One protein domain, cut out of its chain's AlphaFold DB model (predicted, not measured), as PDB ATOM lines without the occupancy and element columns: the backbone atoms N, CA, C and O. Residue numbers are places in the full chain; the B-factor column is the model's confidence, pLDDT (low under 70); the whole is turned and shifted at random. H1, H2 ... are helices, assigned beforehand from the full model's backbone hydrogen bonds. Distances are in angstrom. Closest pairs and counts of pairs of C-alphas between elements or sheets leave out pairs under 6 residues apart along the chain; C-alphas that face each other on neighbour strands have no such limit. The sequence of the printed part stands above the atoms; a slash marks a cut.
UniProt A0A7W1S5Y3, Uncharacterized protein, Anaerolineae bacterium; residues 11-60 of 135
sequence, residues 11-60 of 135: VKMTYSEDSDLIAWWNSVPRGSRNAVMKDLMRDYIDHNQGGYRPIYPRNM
ATOM      1  N   VAL A  11      -8.662  16.919  10.366       89.31
ATOM      2  CA  VAL A  11      -8.927  15.638  11.031       89.31
ATOM      3  C   VAL A  11      -9.212  15.920  12.500       89.31
ATOM      4  O   VAL A  11      -8.445  16.629  13.154       89.31
ATOM      5  N   LYS A  12     -10.334  15.405  13.005       92.50
ATOM      6  CA  LYS A  12     -10.691  15.449  14.425       92.50
ATOM      7  C   LYS A  12     -10.459  14.063  15.011       92.50
ATOM      8  O   LYS A  12     -10.836  13.085  14.379       92.50
ATOM      9  N   MET A  13      -9.843  14.016  16.185       92.50
ATOM     10  CA  MET A  13      -9.553  12.787  16.920       92.50
ATOM     11  C   MET A  13     -10.209  12.882  18.294       92.50
ATOM     12  O   MET A  13     -10.164  13.945  18.924       92.50
ATOM     13  N   THR A  14     -10.820  11.795  18.748       93.44
ATOM     14  CA  THR A  14     -11.490  11.711  20.047       93.44
ATOM     15  C   THR A  14     -10.575  11.017  21.046       93.44
ATOM     16  O   THR A  14     -10.127   9.906  20.803       93.44
ATOM     17  N   TYR A  15     -10.326  11.624  22.211       91.44
ATOM     18  CA  TYR A  15      -9.396  11.066  23.208       91.44
ATOM     19  C   TYR A  15      -9.750   9.659  23.711       91.44
ATOM     20  O   TYR A  15      -8.852   8.940  24.135       91.44
ATOM     21  N   SER A  16     -11.026   9.263  23.685       91.56
ATOM     22  CA  SER A  16     -11.450   7.926  24.115       91.56
ATOM     23  C   SER A  16     -11.135   6.826  23.102       91.56
ATOM     24  O   SER A  16     -10.859   5.703  23.508       91.56
ATOM     25  N   GLU A  17     -11.190   7.127  21.803       90.62
ATOM     26  CA  GLU A  17     -11.055   6.135  20.723       90.62
ATOM     27  C   GLU A  17      -9.673   6.196  20.059       90.62
ATOM     28  O   GLU A  17      -9.092   5.160  19.759       90.62
ATOM     29  N   ASP A  18      -9.124   7.403  19.916       92.81
ATOM     30  CA  ASP A  18      -7.915   7.708  19.145       92.81
ATOM     31  C   ASP A  18      -6.719   8.048  20.053       92.81
ATOM     32  O   ASP A  18      -5.844   8.840  19.693       92.81
ATOM     33  N   SER A  19      -6.698   7.531  21.285       94.12
ATOM     34  CA  SER A  19      -5.658   7.873  22.271       94.12
ATOM     35  C   SER A  19      -4.238   7.552  21.779       94.12
ATOM     36  O   SER A  19      -3.306   8.329  22.004       94.12
ATOM     37  N   ASP A  20      -4.089   6.449  21.048       94.50
ATOM     38  CA  ASP A  20      -2.860   5.997  20.401       94.50
ATOM     39  C   ASP A  20      -2.445   6.926  19.251       94.50
ATOM     40  O   ASP A  20      -1.298   7.375  19.202       94.50
ATOM     41  N   LEU A  21      -3.387   7.295  18.376       92.19
ATOM     42  CA  LEU A  21      -3.177   8.245  17.284       92.19
ATOM     43  C   LEU A  21      -2.776   9.622  17.808       92.19
ATOM     44  O   LEU A  21      -1.870  10.248  17.258       92.19
ATOM     45  N   ILE A  22      -3.400  10.089  18.891       93.94
ATOM     46  CA  ILE A  22      -3.077  11.371  19.528       93.94
ATOM     47  C   ILE A  22      -1.679  11.326  20.154       93.94
ATOM     48  O   ILE A  22      -0.900  12.270  19.987       93.94
ATOM     49  N   ALA A  23      -1.333  10.246  20.860       95.00
ATOM     50  CA  ALA A  23      -0.003  10.067  21.438       95.00
ATOM     51  C   ALA A  23       1.076  10.040  20.346       95.00
ATOM     52  O   ALA A  23       2.060  10.784  20.418       95.00
ATOM     53  N   TRP A  24       0.847   9.261  19.285       94.62
ATOM     54  CA  TRP A  24       1.726   9.207  18.124       94.62
ATOM     55  C   TRP A  24       1.850  10.575  17.442       94.62
ATOM     56  O   TRP A  24       2.964  11.060  17.241       94.62
ATOM     57  N   TRP A  25       0.740  11.267  17.179       93.62
ATOM     58  CA  TRP A  25       0.740  12.600  16.569       93.62
ATOM     59  C   TRP A  25       1.552  13.618  17.376       93.62
ATOM     60  O   TRP A  25       2.259  14.466  16.818       93.62
ATOM     61  N   ASN A  26       1.480  13.526  18.705       92.69
ATOM     62  CA  ASN A  26       2.232  14.393  19.600       92.69
ATOM     63  C   ASN A  26       3.730  14.080  19.637       92.69
ATOM     64  O   ASN A  26       4.510  15.004  19.866       92.69
ATOM     65  N   SER A  27       4.135  12.843  19.334       94.06
ATOM     66  CA  SER A  27       5.549  12.464  19.209       94.06
ATOM     67  C   SER A  27       6.226  13.052  17.962       94.06
ATOM     68  O   SER A  27       7.434  13.283  17.961       94.06
ATOM     69  N   VAL A  28       5.453  13.367  16.914       93.50
ATOM     70  CA  VAL A  28       5.981  13.957  15.676       93.50
ATOM     71  C   VAL A  28       6.346  15.438  15.892       93.50
ATOM     72  O   VAL A  28       5.494  16.222  16.344       93.50
ATOM     73  N   PRO A  29       7.564  15.878  15.504       94.25
ATOM     74  CA  PRO A  29       7.978  17.277  15.589       94.25
ATOM     75  C   PRO A  29       7.011  18.228  14.873       94.25
ATOM     76  O   PRO A  29       6.571  17.981  13.750       94.25
ATOM     77  N   ARG A  30       6.697  19.374  15.494       85.62
ATOM     78  CA  ARG A  30       5.661  20.303  14.992       85.62
ATOM     79  C   ARG A  30       5.889  20.770  13.545       85.62
ATOM     80  O   ARG A  30       4.914  20.983  12.831       85.62
ATOM     81  N   GLY A  31       7.144  20.892  13.108       90.88
ATOM     82  CA  GLY A  31       7.500  21.297  11.742       90.88
ATOM     83  C   GLY A  31       7.357  20.201  10.678       90.88
ATOM     84  O   GLY A  31       7.207  20.524   9.504       90.88
ATOM     85  N   SER A  32       7.362  18.920  11.060       92.38
ATOM     86  CA  SER A  32       7.333  17.790  10.117       92.38
ATOM     87  C   SER A  32       5.956  17.144   9.973       92.38
ATOM     88  O   SER A  32       5.709  16.471   8.979       92.38
ATOM     89  N   ARG A  33       5.021  17.402  10.892       92.25
ATOM     90  CA  ARG A  33       3.655  16.839  10.896       92.25
ATOM     91  C   ARG A  33       2.930  16.896   9.547       92.25
ATOM     92  O   ARG A  33       2.309  15.922   9.138       92.25
ATOM     93  N   ASN A  34       3.016  18.024   8.840       90.62
ATOM     94  CA  ASN A  34       2.369  18.179   7.532       90.62
ATOM     95  C   ASN A  34       3.034  17.308   6.452       90.62
ATOM     96  O   ASN A  34       2.335  16.736   5.619       90.62
ATOM     97  N   ALA A  35       4.366  17.204   6.478       92.88
ATOM     98  CA  ALA A  35       5.110  16.340   5.569       92.88
ATOM     99  C   ALA A  35       4.787  14.867   5.847       92.88
ATOM    100  O   ALA A  35       4.357  14.169   4.938       92.88
ATOM    101  N   VAL A  36       4.831  14.454   7.118       94.19
ATOM    102  CA  VAL A  36       4.502  13.087   7.550       94.19
ATOM    103  C   VAL A  36       3.090  12.685   7.122       94.19
ATOM    104  O   VAL A  36       2.918  11.620   6.541       94.19
ATOM    105  N   MET A  37       2.077  13.540   7.321       92.19
ATOM    106  CA  MET A  37       0.716  13.220   6.860       92.19
ATOM    107  C   MET A  37       0.623  13.071   5.343       92.19
ATOM    108  O   MET A  37      -0.103  12.208   4.863       92.19
ATOM    109  N   LYS A  38       1.330  13.908   4.576       92.50
ATOM    110  CA  LYS A  38       1.340  13.799   3.112       92.50
ATOM    111  C   LYS A  38       2.018  12.520   2.652       92.50
ATOM    112  O   LYS A  38       1.528  11.903   1.715       92.50
ATOM    113  N   ASP A  39       3.109  12.138   3.299       94.31
ATOM    114  CA  ASP A  39       3.840  10.925   2.953       94.31
ATOM    115  C   ASP A  39       3.023   9.681   3.310       94.31
ATOM    116  O   ASP A  39       2.899   8.802   2.471       94.31
ATOM    117  N   LEU A  40       2.325   9.670   4.451       91.62
ATOM    118  CA  LEU A  40       1.365   8.611   4.794       91.62
ATOM    119  C   LEU A  40       0.204   8.512   3.794       91.62
ATOM    120  O   LEU A  40      -0.203   7.416   3.420       91.62
ATOM    121  N   MET A  41      -0.338   9.647   3.341       89.56
ATOM    122  CA  MET A  41      -1.400   9.645   2.329       89.56
ATOM    123  C   MET A  41      -0.902   9.122   0.978       89.56
ATOM    124  O   MET A  41      -1.628   8.385   0.318       89.56
ATOM    125  N   ARG A  42       0.316   9.493   0.560       91.75
ATOM    126  CA  ARG A  42       0.931   8.985  -0.678       91.75
ATOM    127  C   ARG A  42       1.210   7.496  -0.585       91.75
ATOM    128  O   ARG A  42       0.802   6.772  -1.478       91.75
ATOM    129  N   ASP A  43       1.794   7.054   0.523       91.12
ATOM    130  CA  ASP A  43       2.070   5.646   0.786       91.12
ATOM    131  C   ASP A  43       0.790   4.803   0.712       91.12
ATOM    132  O   ASP A  43       0.752   3.777   0.035       91.12
ATOM    133  N   TYR A  44      -0.304   5.290   1.308       87.50
ATOM    134  CA  TYR A  44      -1.610   4.648   1.195       87.50
ATOM    135  C   TYR A  44      -2.110   4.573  -0.255       87.50
ATOM    136  O   TYR A  44      -2.643   3.545  -0.671       87.50
ATOM    137  N   ILE A  45      -1.967   5.650  -1.030       86.81
ATOM    138  CA  ILE A  45      -2.379   5.693  -2.440       86.81
ATOM    139  C   ILE A  45      -1.551   4.705  -3.271       86.81
ATOM    140  O   ILE A  45      -2.127   3.953  -4.058       86.81
ATOM    141  N   ASP A  46      -0.236   4.679  -3.069       87.44
ATOM    142  CA  ASP A  46       0.698   3.829  -3.809       87.44
ATOM    143  C   ASP A  46       0.426   2.346  -3.524       87.44
ATOM    144  O   ASP A  46       0.264   1.551  -4.454       87.44
ATOM    145  N   HIS A  47       0.237   1.981  -2.251       84.19
ATOM    146  CA  HIS A  47      -0.137   0.621  -1.852       84.19
ATOM    147  C   HIS A  47      -1.496   0.180  -2.411       84.19
ATOM    148  O   HIS A  47      -1.706  -1.005  -2.674       84.19
ATOM    149  N   ASN A  48      -2.426   1.116  -2.611       81.44
ATOM    150  CA  ASN A  48      -3.766   0.832  -3.125       81.44
ATOM    151  C   ASN A  48      -3.928   1.121  -4.628       81.44
ATOM    152  O   ASN A  48      -5.061   1.172  -5.112       81.44
ATOM    153  N   GLN A  49      -2.827   1.281  -5.375       79.62
ATOM    154  CA  GLN A  49      -2.818   1.531  -6.826       79.62
ATOM    155  C   GLN A  49      -3.686   2.730  -7.251       79.62
ATOM    156  O   GLN A  49      -4.404   2.680  -8.249       79.62
ATOM    157  N   GLY A  50      -3.674   3.814  -6.475       72.50
ATOM    158  CA  GLY A  50      -4.479   5.000  -6.777       72.50
ATOM    159  C   GLY A  50      -5.932   4.929  -6.298       72.50
ATOM    160  O   GLY A  50      -6.645   5.930  -6.368       72.50
ATOM    161  N   GLY A  51      -6.387   3.772  -5.811       71.50
ATOM    162  CA  GLY A  51      -7.769   3.550  -5.403       71.50
ATOM    163  C   GLY A  51      -8.027   3.906  -3.942       71.50
ATOM    164  O   GLY A  51      -7.339   3.436  -3.036       71.50
ATOM    165  N   TYR A  52      -9.089   4.668  -3.681       68.69
ATOM    166  CA  TYR A  52      -9.654   4.735  -2.336       68.69
ATOM    167  C   TYR A  52     -10.285   3.383  -1.994       68.69
ATOM    168  O   TYR A  52     -11.324   3.020  -2.546       68.69
ATOM    169  N   ARG A  53      -9.678   2.639  -1.064       66.25
ATOM    170  CA  ARG A  53     -10.366   1.536  -0.389       66.25
ATOM    171  C   ARG A  53     -11.103   2.088   0.829       66.25
ATOM    172  O   ARG A  53     -10.461   2.733   1.660       66.25
ATOM    173  N   PRO A  54     -12.420   1.866   0.961       61.78
ATOM    174  CA  PRO A  54     -13.129   2.229   2.174       61.78
ATOM    175  C   PRO A  54     -12.520   1.472   3.354       61.78
ATOM    176  O   PRO A  54     -12.527   0.240   3.381       61.78
ATOM    177  N   ILE A  55     -11.997   2.204   4.337       64.75
ATOM    178  CA  ILE A  55     -11.743   1.635   5.660       64.75
ATOM    179  C   ILE A  55     -13.125   1.496   6.289       64.75
ATOM    180  O   ILE A  55     -13.679   2.458   6.820       64.75
ATOM    181  N   TYR A  56     -13.742   0.326   6.113       59.12
ATOM    182  CA  TYR A  56     -15.043   0.046   6.708       59.12
ATOM    183  C   TYR A  56     -14.936   0.223   8.229       59.12
ATOM    184  O   TYR A  56     -13.939  -0.211   8.818       59.12
ATOM    185  N   PRO A  57     -15.914   0.886   8.873       58.78
ATOM    186  CA  PRO A  57     -15.901   1.044  10.318       58.78
ATOM    187  C   PRO A  57     -15.780  -0.334  10.972       58.78
ATOM    188  O   PRO A  57     -16.418  -1.285  10.526       58.78
ATOM    189  N   ARG A  58     -14.982  -0.435  12.044       58.72
ATOM    190  CA  ARG A  58     -14.681  -1.691  12.769       58.72
ATOM    191  C   ARG A  58     -15.930  -2.495  13.171       58.72
ATOM    192  O   ARG A  58     -15.833  -3.695  13.392       58.72
ATOM    193  N   ASN A  59     -17.084  -1.828  13.235       60.81
ATOM    194  CA  ASN A  59     -18.378  -2.377  13.638       60.81
ATOM    195  C   ASN A  59     -19.236  -2.885  12.465       60.81
ATOM    196  O   ASN A  59     -20.346  -3.360  12.692       60.81
ATOM    197  N   MET A  60     -18.774  -2.760  11.220       56.09
ATOM    198  CA  MET A  60     -19.492  -3.236  10.041       56.09
ATOM    199  C   MET A  60     -18.734  -4.423   9.441       56.09
ATOM    200  O   MET A  60     -17.521  -4.315   9.236       56.09
TER     201      MET A  60
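Overview. This is residues 11 to 60 of the 135 residues of an uncharacterized protein of Anaerolineae bacterium (UniProt A0A7W1S5Y3). This is a flat, open U of two helices and a tail: residues 11 to 18 lead into H1, one arm; H2, the longer helix, makes the base, meeting H1 at a corner; residues 48 to 60 fold back from the far end of H2 as the other arm, of which 54 to 60 stick out free. The printed part has 50 residues, with two named helices, H1 then H2, and no named strand. The class is all helix, with 24 of the 50 residues in helices. It is loose, with a radius of gyration of the C-alphas of 13.1 A, and spans 30 by 29 by 13 A.

Arrangement. H1, residues 19 to 27, and H2, residues 33 to 47, are close but not clearly touching; their closest C-alphas, those of Trp 25 and Arg 33, are 7.7 A apart. They run opposite ways at a steep tilt of 60 degrees. In both, every O i to N i+4 pair is within hydrogen-bond range.

Along the chain. H1 measures 12.5 A from C-alpha 19 at (-5.658, 7.873, 22.271) to C-alpha 27. H2 measures 21.0 A, ending at C-alpha 47 (-0.137, 0.621, -1.852).

Size, cuts and confidence. The C-alphas farthest apart, of Gly 31 and Met 60, are 36.5 A apart. The printed part has no cut, and the link from H1 to H2 is tight. Residues 52 to 60 have pLDDT under 70.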